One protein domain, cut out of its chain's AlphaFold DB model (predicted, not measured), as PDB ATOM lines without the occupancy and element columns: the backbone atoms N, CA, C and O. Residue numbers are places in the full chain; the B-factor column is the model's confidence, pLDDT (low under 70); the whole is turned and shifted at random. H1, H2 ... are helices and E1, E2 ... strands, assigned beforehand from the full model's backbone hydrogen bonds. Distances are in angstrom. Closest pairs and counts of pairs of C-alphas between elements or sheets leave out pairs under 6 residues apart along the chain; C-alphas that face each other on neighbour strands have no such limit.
ATOM      1  N   ARG A   2     -39.501 -61.901 -38.506       61.88
ATOM      2  CA  ARG A   2     -38.605 -63.053 -38.315       61.88
ATOM      3  C   ARG A   2     -37.901 -63.333 -39.651       61.88
ATOM      4  O   ARG A   2     -38.512 -63.117 -40.695       61.88
ATOM      5  N   ALA A   3     -36.687 -63.882 -39.642       63.03
ATOM      6  CA  ALA A   3     -35.952 -64.260 -40.859       63.03
ATOM      7  C   ALA A   3     -36.784 -64.938 -41.990       63.03
ATOM      8  O   ALA A   3     -36.625 -64.529 -43.140       63.03
ATOM      9  N   PRO A   4     -37.701 -65.907 -41.745       70.62
ATOM     10  CA  PRO A   4     -38.546 -66.463 -42.815       70.62
ATOM     11  C   PRO A   4     -39.517 -65.447 -43.445       70.62
ATOM     12  O   PRO A   4     -39.687 -65.449 -44.659       70.62
ATOM     13  N   GLU A   5     -40.111 -64.549 -42.655       72.25
ATOM     14  CA  GLU A   5     -40.993 -63.482 -43.163       72.25
ATOM     15  C   GLU A   5     -40.199 -62.511 -44.058       72.25
ATOM     16  O   GLU A   5     -40.694 -62.051 -45.085       72.25
ATOM     17  N   PHE A   6     -38.943 -62.227 -43.688       67.19
ATOM     18  CA  PHE A   6     -38.035 -61.387 -44.471       67.19
ATOM     19  C   PHE A   6     -37.695 -62.031 -45.822       67.19
ATOM     20  O   PHE A   6     -37.804 -61.378 -46.859       67.19
ATOM     21  N   LEU A   7     -37.339 -63.321 -45.819       75.94
ATOM     22  CA  LEU A   7     -37.066 -64.084 -47.041       75.94
ATOM     23  C   LEU A   7     -38.294 -64.137 -47.963       75.94
ATOM     24  O   LEU A   7     -38.155 -63.938 -49.166       75.94
ATOM     25  N   GLN A   8     -39.495 -64.312 -47.403       80.94
ATOM     26  CA  GLN A   8     -40.749 -64.283 -48.160       80.94
ATOM     27  C   GLN A   8     -41.010 -62.910 -48.807       80.94
ATOM     28  O   GLN A   8     -41.479 -62.842 -49.944       80.94
ATOM     29  N   LEU A   9     -40.681 -61.805 -48.125       74.62
ATOM     30  CA  LEU A   9     -40.793 -60.457 -48.693       74.62
ATOM     31  C   LEU A   9     -39.760 -60.224 -49.803       74.62
ATOM     32  O   LEU A   9     -40.127 -59.703 -50.855       74.62
ATOM     33  N   LEU A  10     -38.506 -60.643 -49.605       75.88
ATOM     34  CA  LEU A  10     -37.456 -60.574 -50.629       75.88
ATOM     35  C   LEU A  10     -37.869 -61.360 -51.886       75.88
ATOM     36  O   LEU A  10     -37.832 -60.822 -52.992       75.88
ATOM     37  N   GLN A  11     -38.356 -62.591 -51.706       82.44
ATOM     38  CA  GLN A  11     -38.898 -63.433 -52.773       82.44
ATOM     39  C   GLN A  11     -40.083 -62.763 -53.489       82.44
ATOM     40  O   GLN A  11     -40.122 -62.759 -54.717       82.44
ATOM     41  N   GLN A  12     -41.012 -62.138 -52.754       84.19
ATOM     42  CA  GLN A  12     -42.151 -61.433 -53.350       84.19
ATOM     43  C   GLN A  12     -41.722 -60.214 -54.188       84.19
ATOM     44  O   GLN A  12     -42.319 -59.965 -55.236       84.19
ATOM     45  N   GLN A  13     -40.709 -59.449 -53.761       77.69
ATOM     46  CA  GLN A  13     -40.210 -58.316 -54.556       77.69
ATOM     47  C   GLN A  13     -39.482 -58.807 -55.820       77.69
ATOM     48  O   GLN A  13     -39.741 -58.280 -56.899       77.69
ATOM     49  N   LEU A  14     -38.671 -59.870 -55.723       76.75
ATOM     50  CA  LEU A  14     -38.033 -60.508 -56.885       76.75
ATOM     51  C   LEU A  14     -39.068 -61.054 -57.890       76.75
ATOM     52  O   LEU A  14     -38.932 -60.836 -59.092       76.75
ATOM     53  N   GLN A  15     -40.143 -61.691 -57.411       80.25
ATOM     54  CA  GLN A  15     -41.252 -62.163 -58.254       80.25
ATOM     55  C   GLN A  15     -41.985 -61.010 -58.955       80.25
ATOM     56  O   GLN A  15     -42.209 -61.075 -60.163       80.25
ATOM     57  N   LYS A  41     -24.895 -61.107 -55.400       68.94
ATOM     58  CA  LYS A  41     -24.632 -61.974 -54.238       68.94
ATOM     59  C   LYS A  41     -25.164 -61.340 -52.949       68.94
ATOM     60  O   LYS A  41     -24.484 -60.508 -52.349       68.94
ATOM     61  N   VAL A  42     -26.351 -61.755 -52.505       74.31
ATOM     62  CA  VAL A  42     -26.940 -61.324 -51.224       74.31
ATOM     63  C   VAL A  42     -26.462 -62.227 -50.082       74.31
ATOM     64  O   VAL A  42     -26.651 -63.443 -50.112       74.31
ATOM     65  N   ARG A  43     -25.867 -61.637 -49.039       79.81
ATOM     66  CA  ARG A  43     -25.543 -62.332 -47.779       79.81
ATOM     67  C   ARG A  43     -26.365 -61.737 -46.639       79.81
ATOM     68  O   ARG A  43     -26.416 -60.517 -46.493       79.81
ATOM     69  N   ILE A  44     -26.983 -62.606 -45.836       78.50
ATOM     70  CA  ILE A  44     -27.690 -62.225 -44.610       78.50
ATOM     71  C   ILE A  44     -26.820 -62.621 -43.417       78.50
ATOM     72  O   ILE A  44     -26.447 -63.789 -43.250       78.50
ATOM     73  N   LEU A  45     -26.487 -61.633 -42.592       72.19
ATOM     74  CA  LEU A  45     -25.693 -61.811 -41.380       72.19
ATOM     75  C   LEU A  45     -26.600 -61.647 -40.167       72.19
ATOM     76  O   LEU A  45     -27.191 -60.587 -39.963       72.19
ATOM     77  N   THR A  46     -26.727 -62.716 -39.382       72.06
ATOM     78  CA  THR A  46     -27.581 -62.744 -38.190       72.06
ATOM     79  C   THR A  46     -26.763 -62.408 -36.945       72.06
ATOM     80  O   THR A  46     -25.598 -62.791 -36.842       72.06
ATOM     81  N   ALA A  47     -27.370 -61.727 -35.969       52.72
ATOM     82  CA  ALA A  47     -26.694 -61.221 -34.763       52.72
ATOM     83  C   ALA A  47     -26.174 -62.296 -33.769       52.72
ATOM     84  O   ALA A  47     -25.894 -61.977 -32.616       52.72
ATOM     85  N   GLY A  48     -26.067 -63.559 -34.194       63.19
ATOM     86  CA  GLY A  48     -25.440 -64.666 -33.463       63.19
ATOM     87  C   GLY A  48     -24.271 -65.306 -34.222       63.19
ATOM     88  O   GLY A  48     -24.018 -66.492 -34.040       63.19
ATOM     89  N   GLY A  49     -23.632 -64.584 -35.152       55.44
ATOM     90  CA  GLY A  49     -22.491 -65.060 -35.956       55.44
ATOM     91  C   GLY A  49     -22.836 -66.094 -37.040       55.44
ATOM     92  O   GLY A  49     -22.052 -66.325 -37.958       55.44
ATOM     93  N   ALA A  50     -24.028 -66.695 -36.992       54.28
ATOM     94  CA  ALA A  50     -24.507 -67.628 -38.001       54.28
ATOM     95  C   ALA A  50     -24.754 -66.907 -39.339       54.28
ATOM     96  O   ALA A  50     -25.802 -66.288 -39.558       54.28
ATOM     97  N   THR A  51     -23.776 -66.997 -40.245       50.12
ATOM     98  CA  THR A  51     -23.891 -66.454 -41.602       50.12
ATOM     99  C   THR A  51     -24.866 -67.304 -42.420       50.12
ATOM    100  O   THR A  51     -24.644 -68.498 -42.629       50.12
ATOM    101  N   LYS A  52     -25.960 -66.704 -42.896       58.81
ATOM    102  CA  LYS A  52     -26.857 -67.341 -43.865       58.81
ATOM    103  C   LYS A  52     -26.578 -66.740 -45.232       58.81
ATOM    104  O   LYS A  52     -27.191 -65.758 -45.652       58.81
ATOM    105  N   GLN A  53     -25.616 -67.338 -45.931       50.12
ATOM    106  CA  GLN A  53     -25.506 -67.135 -47.368       50.12
ATOM    107  C   GLN A  53     -26.728 -67.797 -48.010       50.12
ATOM    108  O   GLN A  53     -26.841 -69.021 -48.007       50.12
ATOM    109  N   ARG A 352     -17.949 -12.161 -10.311       77.38
ATOM    110  CA  ARG A 352     -18.228 -10.832 -10.890       77.38
ATOM    111  C   ARG A 352     -18.431 -10.865 -12.412       77.38
ATOM    112  O   ARG A 352     -19.209 -10.071 -12.939       77.38
ATOM    113  N   ARG A 353     -17.776 -11.784 -13.137       77.06
ATOM    114  CA  ARG A 353     -17.991 -11.967 -14.587       77.06
ATOM    115  C   ARG A 353     -19.343 -12.613 -14.895       77.06
ATOM    116  O   ARG A 353     -20.014 -12.150 -15.817       77.06
ATOM    117  N   SER A 354     -19.767 -13.625 -14.133       78.31
ATOM    118  CA  SER A 354     -21.108 -14.217 -14.287       78.31
ATOM    119  C   SER A 354     -22.224 -13.216 -13.975       78.31
ATOM    120  O   SER A 354     -23.202 -13.142 -14.714       78.31
ATOM    121  N   GLU A 355     -22.056 -12.391 -12.942       83.81
ATOM    122  CA  GLU A 355     -23.038 -11.375 -12.559       83.81
ATOM    123  C   GLU A 355     -23.173 -10.272 -13.625       83.81
ATOM    124  O   GLU A 355     -24.281  -9.971 -14.074       83.81
ATOM    125  N   ALA A 356     -22.049  -9.752 -14.136       77.94
ATOM    126  CA  ALA A 356     -22.044  -8.782 -15.234       77.94
ATOM    127  C   ALA A 356     -22.625  -9.347 -16.548       77.94
ATOM    128  O   ALA A 356     -23.264  -8.617 -17.312       77.94
ATOM    129  N   ALA A 357     -22.440 -10.644 -16.825       77.81
ATOM    130  CA  ALA A 357     -23.075 -11.311 -17.963       77.81
ATOM    131  C   ALA A 357     -24.600 -11.431 -17.776       77.81
ATOM    132  O   ALA A 357     -25.359 -11.146 -18.704       77.81
ATOM    133  N   ASN A 358     -25.052 -11.781 -16.569       85.06
ATOM    134  CA  ASN A 358     -26.474 -11.908 -16.249       85.06
ATOM    135  C   ASN A 358     -27.200 -10.550 -16.333       85.06
ATOM    136  O   ASN A 358     -28.260 -10.452 -16.952       85.06
ATOM    137  N   GLN A 359     -26.586  -9.471 -15.831       81.94
ATOM    138  CA  GLN A 359     -27.114  -8.107 -15.979       81.94
ATOM    139  C   GLN A 359     -27.281  -7.703 -17.455       81.94
ATOM    140  O   GLN A 359     -28.334  -7.187 -17.826       81.94
ATOM    141  N   ARG A 360     -26.296  -7.998 -18.321       84.38
ATOM    142  CA  ARG A 360     -26.388  -7.725 -19.772       84.38
ATOM    143  C   ARG A 360     -27.487  -8.535 -20.465       84.38
ATOM    144  O   ARG A 360     -28.148  -8.019 -21.370       84.38
ATOM    145  N   SER A 361     -27.709  -9.777 -20.034       83.12
ATOM    146  CA  SER A 361     -28.838 -10.592 -20.498       83.12
ATOM    147  C   SER A 361     -30.171  -9.942 -20.108       83.12
ATOM    148  O   SER A 361     -31.007  -9.670 -20.970       83.12
ATOM    149  N   ALA A 362     -30.324  -9.560 -18.834       84.19
ATOM    150  CA  ALA A 362     -31.529  -8.917 -18.313       84.19
ATOM    151  C   ALA A 362     -31.842  -7.564 -18.984       84.19
ATOM    152  O   ALA A 362     -33.004  -7.298 -19.301       84.19
ATOM    153  N   THR A 363     -30.841  -6.715 -19.257       86.81
ATOM    154  CA  THR A 363     -31.063  -5.462 -20.002       86.81
ATOM    155  C   THR A 363     -31.482  -5.723 -21.445       86.81
ATOM    156  O   THR A 363     -32.384  -5.055 -21.945       86.81
ATOM    157  N   THR A 364     -30.882  -6.720 -22.103       87.25
ATOM    158  CA  THR A 364     -31.233  -7.085 -23.486       87.25
ATOM    159  C   THR A 364     -32.670  -7.599 -23.562       87.25
ATOM    160  O   THR A 364     -33.446  -7.106 -24.379       87.25
ATOM    161  N   ALA A 365     -33.053  -8.508 -22.658       86.44
ATOM    162  CA  ALA A 365     -34.400  -9.072 -22.571       86.44
ATOM    163  C   ALA A 365     -35.479  -8.011 -22.288       86.44
ATOM    164  O   ALA A 365     -36.557  -8.055 -22.880       86.44
ATOM    165  N   ARG A 366     -35.190  -7.017 -21.432       89.38
ATOM    166  CA  ARG A 366     -36.093  -5.874 -21.210       89.38
ATOM    167  C   ARG A 366     -36.281  -5.051 -22.488       89.38
ATOM    168  O   ARG A 366     -37.413  -4.738 -22.836       89.38
ATOM    169  N   VAL A 367     -35.204  -4.757 -23.223       89.31
ATOM    170  CA  VAL A 367     -35.279  -3.979 -24.475       89.31
ATOM    171  C   VAL A 367     -36.046  -4.720 -25.577       89.31
ATOM    172  O   VAL A 367     -36.814  -4.079 -26.298       89.31
ATOM    173  N   THR A 368     -35.908  -6.044 -25.717       87.31
ATOM    174  CA  THR A 368     -36.768  -6.810 -26.640       87.31
ATOM    175  C   THR A 368     -38.218  -6.855 -26.170       87.31
ATOM    176  O   THR A 368     -39.102  -6.626 -26.994       87.31
ATOM    177  N   ALA A 369     -38.487  -7.058 -24.877       88.81
ATOM    178  CA  ALA A 369     -39.851  -7.049 -24.342       88.81
ATOM    179  C   ALA A 369     -40.569  -5.710 -24.599       88.81
ATOM    180  O   ALA A 369     -41.673  -5.704 -25.145       88.81
ATOM    181  N   THR A 370     -39.930  -4.570 -24.308       89.25
ATOM    182  CA  THR A 370     -40.500  -3.239 -24.591       89.25
ATOM    183  C   THR A 370     -40.773  -3.038 -26.084       89.25
ATOM    184  O   THR A 370     -41.820  -2.500 -26.437       89.25
ATOM    185  N   LYS A 371     -39.885  -3.508 -26.975       87.88
ATOM    186  CA  LYS A 371     -40.104  -3.433 -28.431       87.88
ATOM    187  C   LYS A 371     -41.285  -4.290 -28.896       87.88
ATOM    188  O   LYS A 371     -42.063  -3.823 -29.720       87.88
ATOM    189  N   VAL A 372     -41.446  -5.503 -28.360       86.69
ATOM    190  CA  VAL A 372     -42.582  -6.387 -28.686       86.69
ATOM    191  C   VAL A 372     -43.906  -5.788 -28.201       86.69
ATOM    192  O   VAL A 372     -44.868  -5.762 -28.963       86.69
ATOM    193  N   VAL A 373     -43.950  -5.235 -26.983       88.62
ATOM    194  CA  VAL A 373     -45.151  -4.561 -26.453       88.62
ATOM    195  C   VAL A 373     -45.492  -3.308 -27.267       88.62
ATOM    196  O   VAL A 373     -46.645  -3.133 -27.650       88.62
ATOM    197  N   ALA A 374     -44.507  -2.467 -27.598       88.12
ATOM    198  CA  ALA A 374     -44.729  -1.280 -28.426       88.12
ATOM    199  C   ALA A 374     -45.232  -1.639 -29.837       88.12
ATOM    200  O   ALA A 374     -46.148  -0.992 -30.344       88.12
ATOM    201  N   PHE A 375     -44.688  -2.700 -30.446       84.75
ATOM    202  CA  PHE A 375     -45.166  -3.211 -31.732       84.75
ATOM    203  C   PHE A 375     -46.609  -3.730 -31.630       84.75
ATOM    204  O   PHE A 375     -47.436  -3.364 -32.458       84.75
ATOM    205  N   GLY A 376     -46.945  -4.498 -30.587       83.19
ATOM    206  CA  GLY A 376     -48.305  -4.992 -30.345       83.19
ATOM    207  C   GLY A 376     -49.337  -3.887 -30.075       83.19
ATOM    208  O   GLY A 376     -50.465  -3.972 -30.551       83.19
ATOM    209  N   LEU A 377     -48.960  -2.812 -29.379       86.12
ATOM    210  CA  LEU A 377     -49.839  -1.651 -29.182       86.12
ATOM    211  C   LEU A 377     -50.030  -0.853 -30.480       86.12
ATOM    212  O   LEU A 377     -51.158  -0.500 -30.820       86.12
ATOM    213  N   CYS A 378     -48.958  -0.641 -31.250       81.94
ATOM    214  CA  CYS A 378     -49.045  -0.053 -32.591       81.94
ATOM    215  C   CYS A 378     -49.907  -0.908 -33.539       81.94
ATOM    216  O   CYS A 378     -50.573  -0.371 -34.420       81.94
ATOM    217  N   TRP A 379     -49.910  -2.228 -33.341       80.00
ATOM    218  CA  TRP A 379     -50.712  -3.179 -34.103       80.00
ATOM    219  C   TRP A 379     -52.212  -3.039 -33.838       80.00
ATOM    220  O   TRP A 379     -53.002  -2.989 -34.775       80.00
ATOM    221  N   ILE A 380     -52.596  -2.942 -32.562       80.56
ATOM    222  CA  ILE A 380     -53.994  -2.779 -32.130       80.56
ATOM    223  C   ILE A 380     -54.541  -1.395 -32.521       80.56
ATOM    224  O   ILE A 380     -55.729  -1.262 -32.796       80.56
ATOM    225  N   ALA A 381     -53.680  -0.372 -32.572       82.81
ATOM    226  CA  ALA A 381     -54.046   0.981 -32.992       82.81
ATOM    227  C   ALA A 381     -54.140   1.170 -34.521       82.81
ATOM    228  O   ALA A 381     -54.689   2.172 -34.981       82.81
ATOM    229  N   ALA A 382     -53.604   0.243 -35.324       79.56
ATOM    230  CA  ALA A 382     -53.730   0.293 -36.777       79.56
ATOM    231  C   ALA A 382     -55.146  -0.111 -37.220       79.56
ATOM    232  O   ALA A 382     -55.766  -0.997 -36.634       79.56
ATOM    233  N   ASN A 431      -6.872 -45.476 -50.798       89.88
ATOM    234  CA  ASN A 431      -7.070 -46.514 -51.821       89.88
ATOM    235  C   ASN A 431      -8.452 -47.193 -51.766       89.88
ATOM    236  O   ASN A 431      -8.837 -47.896 -52.697       89.88
ATOM    237  N   ALA A 432      -9.190 -47.002 -50.673       90.88
ATOM    238  CA  ALA A 432     -10.575 -47.423 -50.493       90.88
ATOM    239  C   ALA A 432     -11.293 -46.372 -49.637       90.88
ATOM    240  O   ALA A 432     -10.674 -45.744 -48.773       90.88
ATOM    241  N   ILE A 433     -12.591 -46.170 -49.872       92.00
ATOM    242  CA  ILE A 433     -13.393 -45.186 -49.133       92.00
ATOM    243  C   ILE A 433     -14.562 -45.894 -48.444       92.00
ATOM    244  O   ILE A 433     -15.291 -46.666 -49.065       92.00
ATOM    245  N   VAL A 434     -14.750 -45.605 -47.155       92.56
ATOM    246  CA  VAL A 434     -15.893 -46.062 -46.352       92.56
ATOM    247  C   VAL A 434     -16.788 -44.858 -46.075       92.56
ATOM    248  O   VAL A 434     -16.322 -43.861 -45.520       92.56
ATOM    249  N   ALA A 435     -18.059 -44.922 -46.478       91.50
ATOM    250  CA  ALA A 435     -18.972 -43.780 -46.406       91.50
ATOM    251  C   ALA A 435     -20.384 -44.177 -45.944       91.50
ATOM    252  O   ALA A 435     -21.123 -44.884 -46.639       91.50
ATOM    253  N   SER A 436     -20.782 -43.667 -44.774       89.56
ATOM    254  CA  SER A 436     -22.118 -43.836 -44.201       89.56
ATOM    255  C   SER A 436     -23.008 -42.611 -44.420       89.56
ATOM    256  O   SER A 436     -22.549 -41.467 -44.364       89.56
ATOM    257  N   SER A 437     -24.304 -42.854 -44.629       85.88
ATOM    258  CA  SER A 437     -25.363 -41.828 -44.571       85.88
ATOM    259  C   SER A 437     -25.039 -40.581 -45.431       85.88
ATOM    260  O   SER A 437     -24.754 -40.714 -46.618       85.88
ATOM    261  N   PHE A 438     -25.035 -39.363 -44.870       86.44
ATOM    262  CA  PHE A 438     -24.694 -38.135 -45.609       86.44
ATOM    263  C   PHE A 438     -23.267 -38.142 -46.198       86.44
ATOM    264  O   PHE A 438     -23.019 -37.498 -47.215       86.44
ATOM    265  N   GLY A 439     -22.336 -38.907 -45.618       90.38
ATOM    266  CA  GLY A 439     -20.981 -39.066 -46.150       90.38
ATOM    267  C   GLY A 439     -20.948 -39.699 -47.545       90.38
ATOM    268  O   GLY A 439     -20.085 -39.337 -48.344       90.38
ATOM    269  N   SER A 440     -21.903 -40.576 -47.888       86.81
ATOM    270  CA  SER A 440     -21.994 -41.112 -49.255       86.81
ATOM    271  C   SER A 440     -22.567 -40.093 -50.237       86.81
ATOM    272  O   SER A 440     -22.091 -40.016 -51.363       86.81
ATOM    273  N   VAL A 441     -23.513 -39.246 -49.810       87.81
ATOM    274  CA  VAL A 441     -24.011 -38.121 -50.624       87.81
ATOM    275  C   VAL A 441     -22.861 -37.172 -50.957       87.81
ATOM    276  O   VAL A 441     -22.670 -36.830 -52.121       87.81
ATOM    277  N   VAL A 442     -22.043 -36.810 -49.961       92.25
ATOM    278  CA  VAL A 442     -20.825 -36.015 -50.177       92.25
ATOM    279  C   VAL A 442     -19.919 -36.696 -51.205       92.25
ATOM    280  O   VAL A 442     -19.552 -36.052 -52.184       92.25
ATOM    281  N   LEU A 443     -19.625 -37.990 -51.035       89.88
ATOM    282  CA  LEU A 443     -18.766 -38.759 -51.939       89.88
ATOM    283  C   LEU A 443     -19.301 -38.831 -53.381       89.88
ATOM    284  O   LEU A 443     -18.547 -38.593 -54.320       89.88
ATOM    285  N   PHE A 444     -20.599 -39.080 -53.580       87.12
ATOM    286  CA  PHE A 444     -21.219 -39.098 -54.913       87.12
ATOM    287  C   PHE A 444     -21.212 -37.723 -55.610       87.12
ATOM    288  O   PHE A 444     -21.388 -37.662 -56.827       87.12
ATOM    289  N   HIS A 445     -20.981 -36.635 -54.865       88.25
ATOM    290  CA  HIS A 445     -20.764 -35.282 -55.388       88.25
ATOM    291  C   HIS A 445     -19.277 -34.899 -55.550       88.25
ATOM    292  O   HIS A 445     -18.993 -33.781 -55.993       88.25
ATOM    293  N   MET A 446     -18.323 -35.768 -55.201       89.88
ATOM    294  CA  MET A 446     -16.885 -35.514 -55.362       89.88
ATOM    295  C   MET A 446     -16.370 -35.969 -56.733       89.88
ATOM    296  O   MET A 446     -16.687 -37.053 -57.212       89.88
ATOM    297  N   SER A 447     -15.507 -35.157 -57.348       88.69
ATOM    298  CA  SER A 447     -14.831 -35.468 -58.613       88.69
ATOM    299  C   SER A 447     -13.519 -36.232 -58.366       88.69
ATOM    300  O   SER A 447     -12.432 -35.695 -58.586       88.69
ATOM    301  N   ILE A 448     -13.626 -37.454 -57.836       84.94
ATOM    302  CA  ILE A 448     -12.495 -38.362 -57.560       84.94
ATOM    303  C   ILE A 448     -12.324 -39.347 -58.736       84.94
ATOM    304  O   ILE A 448     -13.336 -39.726 -59.333       84.94
ATOM    305  N   PRO A 449     -11.103 -39.828 -59.059       79.75
ATOM    306  CA  PRO A 449     -10.946 -41.106 -59.757       79.75
ATOM    307  C   PRO A 449     -11.733 -42.236 -59.070       79.75
ATOM    308  O   PRO A 449     -12.016 -42.211 -57.870       79.75
ATOM    309  N   LYS A 450     -12.122 -43.237 -59.857       82.81
ATOM    310  CA  LYS A 450     -13.118 -44.241 -59.458       82.81
ATOM    311  C   LYS A 450     -12.490 -45.282 -58.529       82.81
ATOM    312  O   LYS A 450     -11.621 -46.038 -58.949       82.81
ATOM    313  N   LEU A 451     -12.938 -45.317 -57.274       86.50
ATOM    314  CA  LEU A 451     -12.324 -46.113 -56.206       86.50
ATOM    315  C   LEU A 451     -13.242 -47.215 -55.646       86.50
ATOM    316  O   LEU A 451     -14.466 -47.112 -55.764       86.50
ATOM    317  N   PRO A 452     -12.670 -48.250 -55.001       87.69
ATOM    318  CA  PRO A 452     -13.407 -49.193 -54.169       87.69
ATOM    319  C   PRO A 452     -14.192 -48.465 -53.069       87.69
ATOM    320  O   PRO A 452     -13.634 -47.623 -52.353       87.69
ATOM    321  N   LEU A 453     -15.479 -48.792 -52.930       90.00
ATOM    322  CA  LEU A 453     -16.402 -48.086 -52.041       90.00
ATOM    323  C   LEU A 453     -17.191 -49.061 -51.161       90.00
ATOM    324  O   LEU A 453     -18.024 -49.823 -51.650       90.00
ATOM    325  N   VAL A 454     -16.988 -48.961 -49.846       89.38
ATOM    326  CA  VAL A 454     -17.895 -49.534 -48.843       89.38
ATOM    327  C   VAL A 454     -18.929 -48.468 -48.476       89.38
ATOM    328  O   VAL A 454     -18.624 -47.490 -47.786       89.38
ATOM    329  N   HIS A 455     -20.158 -48.633 -48.956       87.25
ATOM    330  CA  HIS A 455     -21.263 -47.733 -48.664       87.25
ATOM    331  C   HIS A 455     -22.183 -48.323 -47.590       87.25
ATOM    332  O   HIS A 455     -22.882 -49.305 -47.825       87.25
ATOM    333  N   CYS A 456     -22.241 -47.681 -46.424       86.81
ATOM    334  CA  CYS A 456     -23.150 -48.083 -45.351       86.81
ATOM    335  C   CYS A 456     -24.467 -47.294 -45.440       86.81
ATOM    336  O   CYS A 456     -24.504 -46.098 -45.108       86.81
ATOM    337  N   THR A 457     -25.557 -47.943 -45.855       77.50
ATOM    338  CA  THR A 457     -26.904 -47.363 -45.796       77.50
ATOM    339  C   THR A 457     -27.449 -47.491 -44.372       77.50
ATOM    340  O   THR A 457     -27.933 -48.533 -43.940       77.50
ATOM    341  N   TYR A 458     -27.346 -46.393 -43.615       68.50
ATOM    342  CA  TYR A 458     -27.918 -46.281 -42.274       68.50
ATOM    343  C   TYR A 458     -28.680 -44.964 -42.120       68.50
ATOM    344  O   TYR A 458     -28.077 -43.889 -42.058       68.50
ATOM    345  N   LEU A 459     -30.012 -45.045 -42.078       53.88
ATOM    346  CA  LEU A 459     -30.927 -43.907 -41.910       53.88
ATOM    347  C   LEU A 459     -31.809 -44.100 -40.670       53.88
ATOM    348  O   LEU A 459     -33.033 -44.013 -40.710       53.88
ATOM    349  N   ASP A 460     -31.142 -44.364 -39.552       49.94
ATOM    350  CA  ASP A 460     -31.712 -44.363 -38.199       49.94
ATOM    351  C   ASP A 460     -31.699 -42.959 -37.563       49.94
ATOM    352  O   ASP A 460     -32.353 -42.702 -36.558       49.94
ATOM    353  N   VAL A 461     -31.000 -42.009 -38.197       48.41
ATOM    354  CA  VAL A 461     -31.325 -40.586 -38.074       48.41
ATOM    355  C   VAL A 461     -32.386 -40.286 -39.137       48.41
ATOM    356  O   VAL A 461     -32.023 -40.132 -40.309       48.41
ATOM    357  N   PRO A 462     -33.685 -40.196 -38.790       50.62
ATOM    358  CA  PRO A 462     -34.653 -39.616 -39.704       50.62
ATOM    359  C   PRO A 462     -34.251 -38.149 -39.889       50.62
ATOM    360  O   PRO A 462     -34.217 -37.383 -38.926       50.62
ATOM    361  N   PHE A 463     -33.884 -37.761 -41.113       42.19
ATOM    362  CA  PHE A 463     -33.351 -36.426 -41.412       42.19
ATOM    363  C   PHE A 463     -34.489 -35.392 -41.481       42.19
ATOM    364  O   PHE A 463     -34.844 -34.857 -42.531       42.19
ATOM    365  N   VAL A 464     -35.120 -35.167 -40.328       40.28
ATOM    366  CA  VAL A 464     -36.305 -34.328 -40.152       40.28
ATOM    367  C   VAL A 464     -35.897 -32.856 -40.187       40.28
ATOM    368  O   VAL A 464     -35.763 -32.199 -39.161       40.28
ATOM    369  N   PHE A 465     -35.775 -32.319 -41.402       39.16
ATOM    370  CA  PHE A 465     -35.864 -30.878 -41.670       39.16
ATOM    371  C   PHE A 465     -37.323 -30.365 -41.643       39.16
ATOM    372  O   PHE A 465     -37.635 -29.328 -42.225       39.16
ATOM    373  N   CYS A 481     -37.972 -35.376 -46.916       45.66
ATOM    374  CA  CYS A 481     -37.011 -35.561 -47.991       45.66
ATOM    375  C   CYS A 481     -36.150 -36.761 -47.597       45.66
ATOM    376  O   CYS A 481     -35.144 -36.616 -46.895       45.66
ATOM    377  N   HIS A 482     -36.589 -37.965 -47.963       55.81
ATOM    378  CA  HIS A 482     -35.826 -39.165 -47.682       55.81
ATOM    379  C   HIS A 482     -34.499 -39.055 -48.430       55.81
ATOM    380  O   HIS A 482     -34.411 -38.430 -49.491       55.81
ATOM    381  N   LEU A 483     -33.460 -39.719 -47.917       56.09
ATOM    382  CA  LEU A 483     -32.197 -39.786 -48.646       56.09
ATOM    383  C   LEU A 483     -32.408 -40.390 -50.042       56.09
ATOM    384  O   LEU A 483     -31.731 -39.962 -50.964       56.09
ATOM    385  N   SER A 484     -33.389 -41.290 -50.209       56.44
ATOM    386  CA  SER A 484     -33.867 -41.769 -51.512       56.44
ATOM    387  C   SER A 484     -34.175 -40.631 -52.472       56.44
ATOM    388  O   SER A 484     -33.698 -40.645 -53.593       56.44
ATOM    389  N   ASP A 485     -34.919 -39.618 -52.042       63.28
ATOM    390  CA  ASP A 485     -35.483 -38.607 -52.934       63.28
ATOM    391  C   ASP A 485     -34.376 -37.631 -53.371       63.28
ATOM    392  O   ASP A 485     -34.271 -37.278 -54.543       63.28
ATOM    393  N   PHE A 486     -33.454 -37.308 -52.454       62.50
ATOM    394  CA  PHE A 486     -32.232 -36.550 -52.754       62.50
ATOM    395  C   PHE A 486     -31.236 -37.361 -53.617       62.50
ATOM    396  O   PHE A 486     -30.600 -36.817 -54.521       62.50
ATOM    397  N   LEU A 487     -31.130 -38.677 -53.396       58.56
ATOM    398  CA  LEU A 487     -30.321 -39.602 -54.204       58.56
ATOM    399  C   LEU A 487     -30.966 -39.950 -55.559       58.56
ATOM    400  O   LEU A 487     -30.249 -40.398 -56.453       58.56
ATOM    401  N   LEU A 488     -32.272 -39.757 -55.733       58.50
ATOM    402  CA  LEU A 488     -32.988 -39.882 -57.009       58.50
ATOM    403  C   LEU A 488     -32.911 -38.577 -57.816       58.50
ATOM    404  O   LEU A 488     -32.900 -38.625 -59.044       58.50
ATOM    405  N   PHE A 489     -32.798 -37.428 -57.139       56.50
ATOM    406  CA  PHE A 489     -32.520 -36.134 -57.773       56.50
ATOM    407  C   PHE A 489     -31.066 -36.010 -58.264       56.50
ATOM    408  O   PHE A 489     -30.789 -35.280 -59.215       56.50
ATOM    409  N   LEU A 490     -30.136 -36.759 -57.661       56.12
ATOM    410  CA  LEU A 490     -28.821 -37.045 -58.242       56.12
ATOM    411  C   LEU A 490     -29.013 -37.860 -59.541       56.12
ATOM    412  O   LEU A 490     -29.437 -39.016 -59.467       56.12
ATOM    413  N   PRO A 491     -28.715 -37.303 -60.734       45.62
ATOM    414  CA  PRO A 491     -29.036 -37.960 -61.996       45.62
ATOM    415  C   PRO A 491     -28.269 -39.278 -62.170       45.62
ATOM    416  O   PRO A 491     -27.154 -39.442 -61.675       45.62
ATOM    417  N   ARG A 492     -28.870 -40.199 -62.938       52.03
ATOM    418  CA  ARG A 492     -28.519 -41.628 -63.132       52.03
ATOM    419  C   ARG A 492     -27.110 -41.935 -63.704       52.03
ATOM    420  O   ARG A 492     -26.881 -43.032 -64.198       52.03
ATOM    421  N   LEU A 493     -26.173 -40.988 -63.680       49.06
ATOM    422  CA  LEU A 493     -24.945 -40.993 -64.483       49.06
ATOM    423  C   LEU A 493     -23.652 -41.271 -63.693       49.06
ATOM    424  O   LEU A 493     -22.709 -41.801 -64.270       49.06
ATOM    425  N   SER A 494     -23.576 -40.959 -62.392       52.25
ATOM    426  CA  SER A 494     -22.325 -41.109 -61.618       52.25
ATOM    427  C   SER A 494     -22.133 -42.476 -60.940       52.25
ATOM    428  O   SER A 494     -21.018 -42.795 -60.530       52.25
ATOM    429  N   ARG A 495     -23.181 -43.307 -60.823       53.09
ATOM    430  CA  ARG A 495     -23.122 -44.586 -60.076       53.09
ATOM    431  C   ARG A 495     -22.546 -45.759 -60.864       53.09
ATOM    432  O   ARG A 495     -21.793 -46.540 -60.295       53.09
ATOM    433  N   LEU A 496     -22.799 -45.815 -62.174       56.78
ATOM    434  CA  LEU A 496     -22.254 -46.822 -63.105       56.78
ATOM    435  C   LEU A 496     -20.712 -46.845 -63.175       56.78
ATOM    436  O   LEU A 496     -20.127 -47.720 -63.809       56.78
ATOM    437  N   LEU A 497     -20.059 -45.846 -62.578       64.88
ATOM    438  CA  LEU A 497     -18.633 -45.576 -62.700       64.88
ATOM    439  C   LEU A 497     -17.804 -46.116 -61.523       64.88
ATOM    440  O   LEU A 497     -16.594 -46.251 -61.681       64.88
ATOM    441  N   TYR A 498     -18.406 -46.452 -60.379       81.19
ATOM    442  CA  TYR A 498     -17.677 -47.085 -59.273       81.19
ATOM    443  C   TYR A 498     -17.438 -48.577 -59.586       81.19
ATOM    444  O   TYR A 498     -18.395 -49.265 -59.945       81.19
ATOM    445  N   PRO A 499     -16.198 -49.100 -59.471       78.56
ATOM    446  CA  PRO A 499     -15.873 -50.469 -59.880       78.56
ATOM    447  C   PRO A 499     -16.539 -51.511 -58.975       78.56
ATOM    448  O   PRO A 499     -17.226 -52.400 -59.463       78.56
ATOM    449  N   VAL A 500     -16.387 -51.377 -57.655       82.88
ATOM    450  CA  VAL A 500     -16.986 -52.281 -56.662       82.88
ATOM    451  C   VAL A 500     -17.630 -51.452 -55.550       82.88
ATOM    452  O   VAL A 500     -16.936 -51.035 -54.617       82.88
ATOM    453  N   PRO A 501     -18.943 -51.178 -55.645       83.06
ATOM    454  CA  PRO A 501     -19.742 -50.706 -54.527       83.06
ATOM    455  C   PRO A 501     -20.257 -51.901 -53.707       83.06
ATOM    456  O   PRO A 501     -21.102 -52.680 -54.161       83.06
ATOM    457  N   LEU A 502     -19.778 -52.022 -52.469       86.19
ATOM    458  CA  LEU A 502     -20.397 -52.872 -51.452       86.19
ATOM    459  C   LEU A 502     -21.415 -52.033 -50.683       86.19
ATOM    460  O   LEU A 502     -21.034 -51.099 -49.979       86.19
ATOM    461  N   THR A 503     -22.698 -52.361 -50.812       84.06
ATOM    462  CA  THR A 503     -23.764 -51.722 -50.031       84.06
ATOM    463  C   THR A 503     -24.038 -52.557 -48.784       84.06
ATOM    464  O   THR A 503     -24.377 -53.735 -48.889       84.06
ATOM    465  N   LEU A 504     -23.893 -51.955 -47.604       84.31
ATOM    466  CA  LEU A 504     -24.199 -52.565 -46.308       84.31
ATOM    467  C   LEU A 504     -25.488 -51.946 -45.757       84.31
ATOM    468  O   LEU A 504     -25.473 -50.786 -45.339       84.31
ATOM    469  N   SER A 505     -26.579 -52.714 -45.745       84.19
ATOM    470  CA  SER A 505     -27.910 -52.264 -45.313       84.19
ATOM    471  C   SER A 505     -28.321 -52.945 -44.005       84.19
ATOM    472  O   SER A 505     -28.514 -54.160 -43.959       84.19
ATOM    473  N   ALA A 506     -28.507 -52.168 -42.935       81.12
ATOM    474  CA  ALA A 506     -28.932 -52.681 -41.628       81.12
ATOM    475  C   ALA A 506     -30.465 -52.781 -41.531       81.12
ATOM    476  O   ALA A 506     -31.126 -51.892 -41.002       81.12
ATOM    477  N   ALA A 507     -31.046 -53.854 -42.072       72.69
ATOM    478  CA  ALA A 507     -32.495 -53.989 -42.219       72.69
ATOM    479  C   ALA A 507     -33.215 -54.288 -40.886       72.69
ATOM    480  O   ALA A 507     -33.500 -55.445 -40.570       72.69
ATOM    481  N   ASP A 508     -33.577 -53.250 -40.117       75.44
ATOM    482  CA  ASP A 508     -34.417 -53.457 -38.931       75.44
ATOM    483  C   ASP A 508     -35.873 -53.823 -39.281       75.44
ATOM    484  O   ASP A 508     -36.547 -53.242 -40.140       75.44
ATOM    485  N   SER A 509     -36.365 -54.804 -38.530       63.88
ATOM    486  CA  SER A 509     -37.424 -55.729 -38.920       63.88
ATOM    487  C   SER A 509     -38.856 -55.174 -38.810       63.88
ATOM    488  O   SER A 509     -39.824 -55.926 -38.975       63.88
ATOM    489  N   ARG A 510     -39.025 -53.885 -38.485       67.44
ATOM    490  CA  ARG A 510     -40.343 -53.218 -38.396       67.44
ATOM    491  C   ARG A 510     -40.409 -51.834 -39.048       67.44
ATOM    492  O   ARG A 510     -41.510 -51.399 -39.364       67.44
ATOM    493  N   GLY A 511     -39.278 -51.153 -39.259       67.81
ATOM    494  CA  GLY A 511     -39.258 -49.770 -39.764       67.81
ATOM    495  C   GLY A 511     -38.681 -49.576 -41.168       67.81
ATOM    496  O   GLY A 511     -39.014 -48.595 -41.829       67.81
ATOM    497  N   GLN A 512     -37.819 -50.480 -41.649       75.12
ATOM    498  CA  GLN A 512     -36.878 -50.139 -42.727       75.12
ATOM    499  C   GLN A 512     -37.163 -50.769 -44.103       75.12
ATOM    500  O   GLN A 512     -36.283 -50.769 -44.960       75.12
ATOM    501  N   ARG A 513     -38.401 -51.218 -44.389       81.81
ATOM    502  CA  ARG A 513     -38.763 -51.751 -45.727       81.81
ATOM    503  C   ARG A 513     -38.410 -50.776 -46.858       81.81
ATOM    504  O   ARG A 513     -37.859 -51.220 -47.855       81.81
ATOM    505  N   LYS A 514     -38.665 -49.465 -46.695       80.81
ATOM    506  CA  LYS A 514     -38.260 -48.467 -47.704       80.81
ATOM    507  C   LYS A 514     -36.733 -48.387 -47.845       80.81
ATOM    508  O   LYS A 514     -36.263 -48.389 -48.962       80.81
ATOM    509  N   GLN A 515     -35.957 -48.405 -46.758       76.69
ATOM    510  CA  GLN A 515     -34.486 -48.305 -46.843       76.69
ATOM    511  C   GLN A 515     -33.848 -49.534 -47.513       76.69
ATOM    512  O   GLN A 515     -32.853 -49.404 -48.225       76.69
ATOM    513  N   LEU A 516     -34.442 -50.718 -47.319       83.25
ATOM    514  CA  LEU A 516     -34.086 -51.925 -48.064       83.25
ATOM    515  C   LEU A 516     -34.431 -51.779 -49.551       83.25
ATOM    516  O   LEU A 516     -33.589 -52.073 -50.389       83.25
ATOM    517  N   GLU A 517     -35.636 -51.305 -49.874       86.44
ATOM    518  CA  GLU A 517     -36.070 -51.047 -51.254       86.44
ATOM    519  C   GLU A 517     -35.163 -50.015 -51.947       86.44
ATOM    520  O   GLU A 517     -34.697 -50.254 -53.054       86.44
ATOM    521  N   ASP A 518     -34.829 -48.916 -51.262       82.25
ATOM    522  CA  ASP A 518     -33.892 -47.884 -51.713       82.25
ATOM    523  C   ASP A 518     -32.488 -48.483 -51.953       82.25
ATOM    524  O   ASP A 518     -31.824 -48.136 -52.927       82.25
ATOM    525  N   SER A 519     -32.035 -49.407 -51.092       83.44
ATOM    526  CA  SER A 519     -30.733 -50.091 -51.214       83.44
ATOM    527  C   SER A 519     -30.720 -51.157 -52.320       83.44
ATOM    528  O   SER A 519     -29.686 -51.362 -52.957       83.44
ATOM    529  N   LEU A 520     -31.859 -51.806 -52.585       86.56
ATOM    530  CA  LEU A 520     -32.057 -52.704 -53.725       86.56
ATOM    531  C   LEU A 520     -32.066 -51.901 -55.029       86.56
ATOM    532  O   LEU A 520     -31.249 -52.161 -55.902       86.56
ATOM    533  N   GLN A 521     -32.879 -50.850 -55.135       85.50
ATOM    534  CA  GLN A 521     -32.865 -49.948 -56.295       85.50
ATOM    535  C   GLN A 521     -31.480 -49.315 -56.513       85.50
ATOM    536  O   GLN A 521     -31.068 -49.104 -57.653       85.50
ATOM    537  N   LEU A 522     -30.720 -49.055 -55.442       81.25
ATOM    538  CA  LEU A 522     -29.338 -48.595 -55.545       81.25
ATOM    539  C   LEU A 522     -28.415 -49.660 -56.152       81.25
ATOM    540  O   LEU A 522     -27.709 -49.337 -57.110       81.25
ATOM    541  N   ILE A 523     -28.432 -50.907 -55.654       84.88
ATOM    542  CA  ILE A 523     -27.602 -51.985 -56.223       84.88
ATOM    543  C   ILE A 523     -28.027 -52.326 -57.660       84.88
ATOM    544  O   ILE A 523     -27.174 -52.627 -58.486       84.88
ATOM    545  N   GLU A 524     -29.305 -52.149 -57.996       85.62
ATOM    546  CA  GLU A 524     -29.839 -52.306 -59.354       85.62
ATOM    547  C   GLU A 524     -29.381 -51.234 -60.354       85.62
ATOM    548  O   GLU A 524     -29.453 -51.456 -61.562       85.62
ATOM    549  N   THR A 525     -28.862 -50.092 -59.885       82.81
ATOM    550  CA  THR A 525     -28.163 -49.121 -60.756       82.81
ATOM    551  C   THR A 525     -26.685 -49.450 -60.984       82.81
ATOM    552  O   THR A 525     -26.007 -48.739 -61.729       82.81
ATOM    553  N   VAL A 526     -26.169 -50.511 -60.357       83.50
ATOM    554  CA  VAL A 526     -24.805 -51.015 -60.555       83.50
ATOM    555  C   VAL A 526     -24.826 -52.091 -61.640       83.50
ATOM    556  O   VAL A 526     -25.773 -52.861 -61.759       83.50
ATOM    557  N   GLN A 527     -23.769 -52.169 -62.451       84.19
ATOM    558  CA  GLN A 527     -23.650 -53.228 -63.452       84.19
ATOM    559  C   GLN A 527     -23.632 -54.620 -62.787       84.19
ATOM    560  O   GLN A 527     -22.961 -54.819 -61.772       84.19
ATOM    561  N   ALA A 528     -24.335 -55.581 -63.397       83.62
ATOM    562  CA  ALA A 528     -24.386 -56.980 -62.972       83.62
ATOM    563  C   ALA A 528     -23.000 -57.531 -62.587       83.62
ATOM    564  O   ALA A 528     -22.023 -57.330 -63.313       83.62
ATOM    565  N   GLY A 529     -22.909 -58.200 -61.434       82.75
ATOM    566  CA  GLY A 529     -21.663 -58.786 -60.929       82.75
ATOM    567  C   GLY A 529     -20.621 -57.798 -60.373       82.75
ATOM    568  O   GLY A 529     -19.622 -58.243 -59.810       82.75
ATOM    569  N   ARG A 530     -20.827 -56.472 -60.475       84.00
ATOM    570  CA  ARG A 530     -19.946 -55.467 -59.837       84.00
ATOM    571  C   ARG A 530     -20.376 -55.075 -58.426       84.00
ATOM    572  O   ARG A 530     -19.523 -54.780 -57.592       84.00
ATOM    573  N   GLY A 531     -21.680 -55.064 -58.160       86.75
ATOM    574  CA  GLY A 531     -22.240 -54.738 -56.849       86.75
ATOM    575  C   GLY A 531     -22.373 -55.957 -55.929       86.75
ATOM    576  O   GLY A 531     -22.700 -57.055 -56.378       86.75
ATOM    577  N   ARG A 532     -22.193 -55.746 -54.621       89.50
ATOM    578  CA  ARG A 532     -22.603 -56.692 -53.564       89.50
ATOM    579  C   ARG A 532     -23.489 -55.953 -52.562       89.50
ATOM    580  O   ARG A 532     -23.179 -54.824 -52.187       89.50
ATOM    581  N   LEU A 533     -24.583 -56.585 -52.143       90.69
ATOM    582  CA  LEU A 533     -25.492 -56.075 -51.116       90.69
ATOM    583  C   LEU A 533     -25.472 -57.048 -49.936       90.69
ATOM    584  O   LEU A 533     -25.866 -58.207 -50.082       90.69
ATOM    585  N   GLU A 534     -25.027 -56.585 -48.772       91.06
ATOM    586  CA  GLU A 534     -25.153 -57.347 -47.527       91.06
ATOM    587  C   GLU A 534     -26.224 -56.751 -46.634       91.06
ATOM    588  O   GLU A 534     -26.384 -55.530 -46.531       91.06
ATOM    589  N   ILE A 535     -26.964 -57.652 -45.998       90.31
ATOM    590  CA  ILE A 535     -28.123 -57.321 -45.190       90.31
ATOM    591  C   ILE A 535     -27.825 -57.769 -43.764       90.31
ATOM    592  O   ILE A 535     -27.769 -58.962 -43.451       90.31
ATOM    593  N   LEU A 536     -27.582 -56.779 -42.912       88.94
ATOM    594  CA  LEU A 536     -27.217 -56.961 -41.515       88.94
ATOM    595  C   LEU A 536     -28.503 -57.049 -40.684       88.94
ATOM    596  O   LEU A 536     -29.163 -56.036 -40.450       88.94
ATOM    597  N   GLU A 537     -28.856 -58.250 -40.218       85.19
ATOM    598  CA  GLU A 537     -29.991 -58.488 -39.310       85.19
ATOM    599  C   GLU A 537     -29.591 -58.125 -37.863       85.19
ATOM    600  O   GLU A 537     -29.662 -58.918 -36.918       85.19
ATOM    601  N   THR A 538     -29.119 -56.890 -37.679       74.56
ATOM    602  CA  THR A 538     -28.803 -56.318 -36.369       74.56
ATOM    603  C   THR A 538     -30.096 -55.911 -35.672       74.56
ATOM    604  O   THR A 538     -30.633 -54.833 -35.928       74.56
ATOM    605  N   GLY A 539     -30.594 -56.750 -34.759       74.12
ATOM    606  CA  GLY A 539     -31.776 -56.438 -33.947       74.12
ATOM    607  C   GLY A 539     -31.569 -55.160 -33.124       74.12
ATOM    608  O   GLY A 539     -30.814 -55.172 -32.142       74.12
ATOM    609  N   GLY A 540     -32.200 -54.060 -33.552       68.56
ATOM    610  CA  GLY A 540     -31.979 -52.703 -33.031       68.56
ATOM    611  C   GLY A 540     -31.158 -51.768 -33.936       68.56
ATOM    612  O   GLY A 540     -30.660 -50.762 -33.438       68.56
ATOM    613  N   GLY A 541     -30.968 -52.106 -35.218       64.69
ATOM    614  CA  GLY A 541     -30.412 -51.260 -36.290       64.69
ATOM    615  C   GLY A 541     -28.910 -50.950 -36.218       64.69
ATOM    616  O   GLY A 541     -28.227 -50.951 -37.237       64.69
ATOM    617  N   SER A 542     -28.378 -50.666 -35.031       70.69
ATOM    618  CA  SER A 542     -27.118 -49.936 -34.903       70.69
ATOM    619  C   SER A 542     -25.895 -50.661 -35.463       70.69
ATOM    620  O   SER A 542     -25.455 -51.668 -34.908       70.69
ATOM    621  N   LEU A 543     -25.248 -50.020 -36.448       71.62
ATOM    622  CA  LEU A 543     -23.907 -50.352 -36.963       71.62
ATOM    623  C   LEU A 543     -22.841 -50.498 -35.854       71.62
ATOM    624  O   LEU A 543     -21.794 -51.084 -36.085       71.62
ATOM    625  N   LYS A 544     -23.106 -50.013 -34.630       78.69
ATOM    626  CA  LYS A 544     -22.294 -50.274 -33.425       78.69
ATOM    627  C   LYS A 544     -22.155 -51.765 -33.065       78.69
ATOM    628  O   LYS A 544     -21.346 -52.069 -32.196       78.69
ATOM    629  N   LYS A 545     -22.968 -52.650 -33.659       81.38
ATOM    630  CA  LYS A 545     -22.912 -54.117 -33.524       81.38
ATOM    631  C   LYS A 545     -22.157 -54.818 -34.668       81.38
ATOM    632  O   LYS A 545     -22.203 -56.037 -34.744       81.38
ATOM    633  N   ILE A 546     -21.527 -54.071 -35.576       86.75
ATOM    634  CA  ILE A 546     -20.568 -54.636 -36.529       86.75
ATOM    635  C   ILE A 546     -19.256 -54.845 -35.777       86.75
ATOM    636  O   ILE A 546     -18.736 -53.893 -35.192       86.75
ATOM    637  N   ASP A 547     -18.725 -56.064 -35.814       90.31
ATOM    638  CA  ASP A 547     -17.404 -56.353 -35.267       90.31
ATOM    639  C   ASP A 547     -16.312 -55.761 -36.170       90.31
ATOM    640  O   ASP A 547     -16.393 -55.811 -37.401       90.31
ATOM    641  N   ASP A 548     -15.247 -55.227 -35.562       90.62
ATOM    642  CA  ASP A 548     -14.139 -54.597 -36.295       90.62
ATOM    643  C   ASP A 548     -13.459 -55.580 -37.283       90.62
ATOM    644  O   ASP A 548     -12.883 -55.156 -38.285       90.62
ATOM    645  N   ALA A 549     -13.581 -56.895 -37.046       92.25
ATOM    646  CA  ALA A 549     -13.128 -57.960 -37.942       92.25
ATOM    647  C   ALA A 549     -13.978 -58.093 -39.224       92.25
ATOM    648  O   ALA A 549     -13.408 -58.214 -40.310       92.25
ATOM    649  N   ASP A 550     -15.310 -58.014 -39.129       90.62
ATOM    650  CA  ASP A 550     -16.205 -58.034 -40.298       90.62
ATOM    651  C   ASP A 550     -16.012 -56.768 -41.139       90.62
ATOM    652  O   ASP A 550     -15.840 -56.843 -42.358       90.62
ATOM    653  N   LEU A 551     -15.937 -55.602 -40.482       90.31
ATOM    654  CA  LEU A 551     -15.670 -54.333 -41.161       90.31
ATOM    655  C   LEU A 551     -14.331 -54.358 -41.907       90.31
ATOM    656  O   LEU A 551     -14.253 -53.913 -43.054       90.31
ATOM    657  N   ARG A 552     -13.288 -54.908 -41.278       92.81
ATOM    658  CA  ARG A 552     -11.979 -55.106 -41.901       92.81
ATOM    659  C   ARG A 552     -12.058 -56.055 -43.100       92.81
ATOM    660  O   ARG A 552     -11.574 -55.693 -44.168       92.81
ATOM    661  N   SER A 553     -12.710 -57.204 -42.941       93.69
ATOM    662  CA  SER A 553     -12.902 -58.212 -43.993       93.69
ATOM    663  C   SER A 553     -13.598 -57.628 -45.231       93.69
ATOM    664  O   SER A 553     -13.140 -57.826 -46.356       93.69
ATOM    665  N   TRP A 554     -14.643 -56.811 -45.046       92.69
ATOM    666  CA  TRP A 554     -15.294 -56.097 -46.149       92.69
ATOM    667  C   TRP A 554     -14.392 -55.056 -46.820       92.69
ATOM    668  O   TRP A 554     -14.419 -54.940 -48.045       92.69
ATOM    669  N   ILE A 555     -13.612 -54.288 -46.051       92.69
ATOM    670  CA  ILE A 555     -12.682 -53.289 -46.603       92.69
ATOM    671  C   ILE A 555     -11.585 -53.976 -47.423       92.69
ATOM    672  O   ILE A 555     -11.273 -53.508 -48.517       92.69
ATOM    673  N   GLU A 556     -11.040 -55.089 -46.930       93.81
ATOM    674  CA  GLU A 556     -10.031 -55.893 -47.626       93.81
ATOM    675  C   GLU A 556     -10.632 -56.537 -48.899       93.81
ATOM    676  O   GLU A 556     -10.097 -56.314 -49.986       93.81
ATOM    677  N   GLU A 557     -11.805 -57.188 -48.829       91.56
ATOM    678  CA  GLU A 557     -12.502 -57.763 -50.003       91.56
ATOM    679  C   GLU A 557     -12.797 -56.712 -51.093       91.56
ATOM    680  O   GLU A 557     -12.607 -56.962 -52.291       91.56
ATOM    681  N   VAL A 558     -13.281 -55.533 -50.692       91.12
ATOM    682  CA  VAL A 558     -13.632 -54.445 -51.615       91.12
ATOM    683  C   VAL A 558     -12.384 -53.806 -52.208       91.12
ATOM    684  O   VAL A 558     -12.365 -53.554 -53.414       91.12
ATOM    685  N   PHE A 559     -11.332 -53.594 -51.413       93.19
ATOM    686  CA  PHE A 559     -10.051 -53.108 -51.918       93.19
ATOM    687  C   PHE A 559      -9.450 -54.068 -52.950       93.19
ATOM    688  O   PHE A 559      -9.066 -53.608 -54.023       93.19
ATOM    689  N   GLU A 560      -9.423 -55.379 -52.690       93.50
ATOM    690  CA  GLU A 560      -8.855 -56.352 -53.631       93.50
ATOM    691  C   GLU A 560      -9.649 -56.438 -54.939       93.50
ATOM    692  O   GLU A 560      -9.080 -56.229 -56.013       93.50
ATOM    693  N   ARG A 561     -10.973 -56.657 -54.887       91.69
ATOM    694  CA  ARG A 561     -11.770 -56.714 -56.128       91.69
ATOM    695  C   ARG A 561     -11.800 -55.378 -56.863       91.69
ATOM    696  O   ARG A 561     -11.818 -55.355 -58.093       91.69
ATOM    697  N   GLY A 562     -11.831 -54.271 -56.127       90.62
ATOM    698  CA  GLY A 562     -11.824 -52.934 -56.705       90.62
ATOM    699  C   GLY A 562     -10.488 -52.598 -57.370       90.62
ATOM    700  O   GLY A 562     -10.504 -52.079 -58.482       90.62
ATOM    701  N   ARG A 563      -9.351 -52.974 -56.764       93.06
ATOM    702  CA  ARG A 563      -8.010 -52.923 -57.380       93.06
ATOM    703  C   ARG A 563      -7.999 -53.678 -58.705       93.06
ATOM    704  O   ARG A 563      -7.630 -53.108 -59.730       93.06
ATOM    705  N   ASP A 564      -8.429 -54.936 -58.688       93.56
ATOM    706  CA  ASP A 564      -8.331 -55.815 -59.855       93.56
ATOM    707  C   ASP A 564      -9.239 -55.330 -61.001       93.56
ATOM    708  O   ASP A 564      -8.826 -55.328 -62.163       93.56
ATOM    709  N   GLN A 565     -10.423 -54.790 -60.683       90.69
ATOM    710  CA  GLN A 565     -11.277 -54.120 -61.668       90.69
ATOM    711  C   GLN A 565     -10.720 -52.777 -62.166       90.69
ATOM    712  O   GLN A 565     -10.848 -52.492 -63.355       90.69
ATOM    713  N   VAL A 566     -10.096 -51.947 -61.321       91.31
ATOM    714  CA  VAL A 566      -9.447 -50.697 -61.775       91.31
ATOM    715  C   VAL A 566      -8.298 -51.013 -62.730       91.31
ATOM    716  O   VAL A 566      -8.192 -50.379 -63.781       91.31
ATOM    717  N   LEU A 567      -7.491 -52.036 -62.433       91.94
ATOM    718  CA  LEU A 567      -6.448 -52.518 -63.338       91.94
ATOM    719  C   LEU A 567      -7.056 -53.011 -64.663       91.94
ATOM    720  O   LEU A 567      -6.646 -52.535 -65.723       91.94
ATOM    721  N   GLN A 568      -8.092 -53.858 -64.628       92.50
ATOM    722  CA  GLN A 568      -8.777 -54.344 -65.836       92.50
ATOM    723  C   GLN A 568      -9.387 -53.209 -66.683       92.50
ATOM    724  O   GLN A 568      -9.279 -53.225 -67.910       92.50
ATOM    725  N   LEU A 569     -10.004 -52.206 -66.049       89.75
ATOM    726  CA  LEU A 569     -10.638 -51.073 -66.733       89.75
ATOM    727  C   LEU A 569      -9.617 -50.035 -67.227       89.75
ATOM    728  O   LEU A 569      -9.849 -49.381 -68.243       89.75
ATOM    729  N   SER A 570      -8.460 -49.915 -66.573       92.19
ATOM    730  CA  SER A 570      -7.334 -49.142 -67.110       92.19
ATOM    731  C   SER A 570      -6.728 -49.818 -68.349       92.19
ATOM    732  O   SER A 570      -6.457 -49.146 -69.342       92.19
ATOM    733  N   ALA A 571      -6.615 -51.153 -68.343       93.62
ATOM    734  CA  ALA A 571      -6.107 -51.940 -69.464       93.62
ATOM    735  C   ALA A 571      -7.043 -51.915 -70.688       93.62
ATOM    736  O   ALA A 571      -6.567 -51.995 -71.818       93.62
TER     737      ALA A 571
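This is residues 2 to 15, 41 to 53, 352 to 382, 431 to 465 and 481 to 571 of the 616 residues of an uncharacterized protein of Cyclospora cayetanensis (UniProt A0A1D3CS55). A twisted sheet of six strands makes the middle of a compact body, with the long helix H6 over one face and H3 and H5 over the other. A second long helix, H2, stands free of this body and makes the whole long. The printed part has 184 residues, with six named helices and six named strands in the order H1 E1 E2 H2 E3 H3 E4 H4 E5 H5 E6 H6. The sheet runs E2 E1 E6 E5 E4 E3 and is mixed, with E2 antiparallel to E1 and the other neighbours parallel; the class is mixed, helices and strands. The whole is extended, with a radius of gyration of the C-alphas of 24.9 A and spans of 74 by 44 by 44 A.

H1 is residues 3 to 15, 18.3 A from first to last C-alpha, and begins with C-alpha 3 at (-35.952, -64.260, -40.859). E1, residues 41 to 46, is 16.3 A long, and E2 is residues 51 to 53. H2, residues 352 to 381, is the longest helix at 43.7 A, with C-alpha 352 at (-18.228, -10.832, -10.890). E3 is residues 433 to 436, H3 residues 438 to 444, E4 residues 453 to 457, H4 residues 483 to 489 and E5 residues 501 to 505. H5, residues 513 to 524, is 16.3 A long, and E6, residues 532 to 537, is 16.2 A long. H6, residues 548 to 571, is 34.2 A long and ends with C-alpha 571 at (-6.107, -51.940, -69.464).

E2 and E3 are the edge strands of the sheet. E1 and E2 form a hairpin, with N 52 and O 44 3.0 A apart, within hydrogen-bond range. So are N 537 and O 45 between E1 and E6, at 2.9 A, N 534 and O 503 between E6 and E5, at 2.9 A, N 455 and O 502 between E5 and E4, at 2.8 A, and N 435 and O 454 between E4 and E3, at 2.9 A. E3, H3, E4 and E5, H5, E6 are strand-helix-strand units, two parallel neighbour strands with a helix between them along the chain, each with a right-handed crossover. H3 lies over E3 at a height over the sheet of 7.6 A. H5, on the same face, lies over E5 at a height of 9.4 A; the closest C-alphas of H5 and E5 are those of Leu 516 and Ser 505, 6.8 A apart. H6, on the opposite face, lies over E4 at a height of 7.3 A and runs along the strands, at 23 degrees to E4 on the local plane; this gives three layers, helices on both faces of a sheet. Its closest C-alpha to E4 is that of Ile 555, 6.8 A from that of Val 454. H4 is not on the sheet; it is close to but not clearly touching H5, where the C-alphas of Ser 484 and Asp 518 are the closest, 6.1 A apart. H1 only grazes the sheet, with residues 3 to 7, and H1 and H5 are near each other. In the six helices every O i to N i+4 pair is within hydrogen-bond range.

Residues 352 to 382, of which 352 to 381 belong to H2, stand free; the body without them spans 46 by 37 by 33 A. Residues 16 to 40, 54 to 351, 383 to 430 and 466 to 480 are not printed, and the C-alpha gaps across these cuts are 17.1, 67.5, 67.8 and 7.9 A. Of the links that are printed whole, H4 to E5 is long. The mean pLDDT of the printed part is 78.5, and 41 residues are under 70, among them residues 47 to 53, 458 to 465 and 481 to 497.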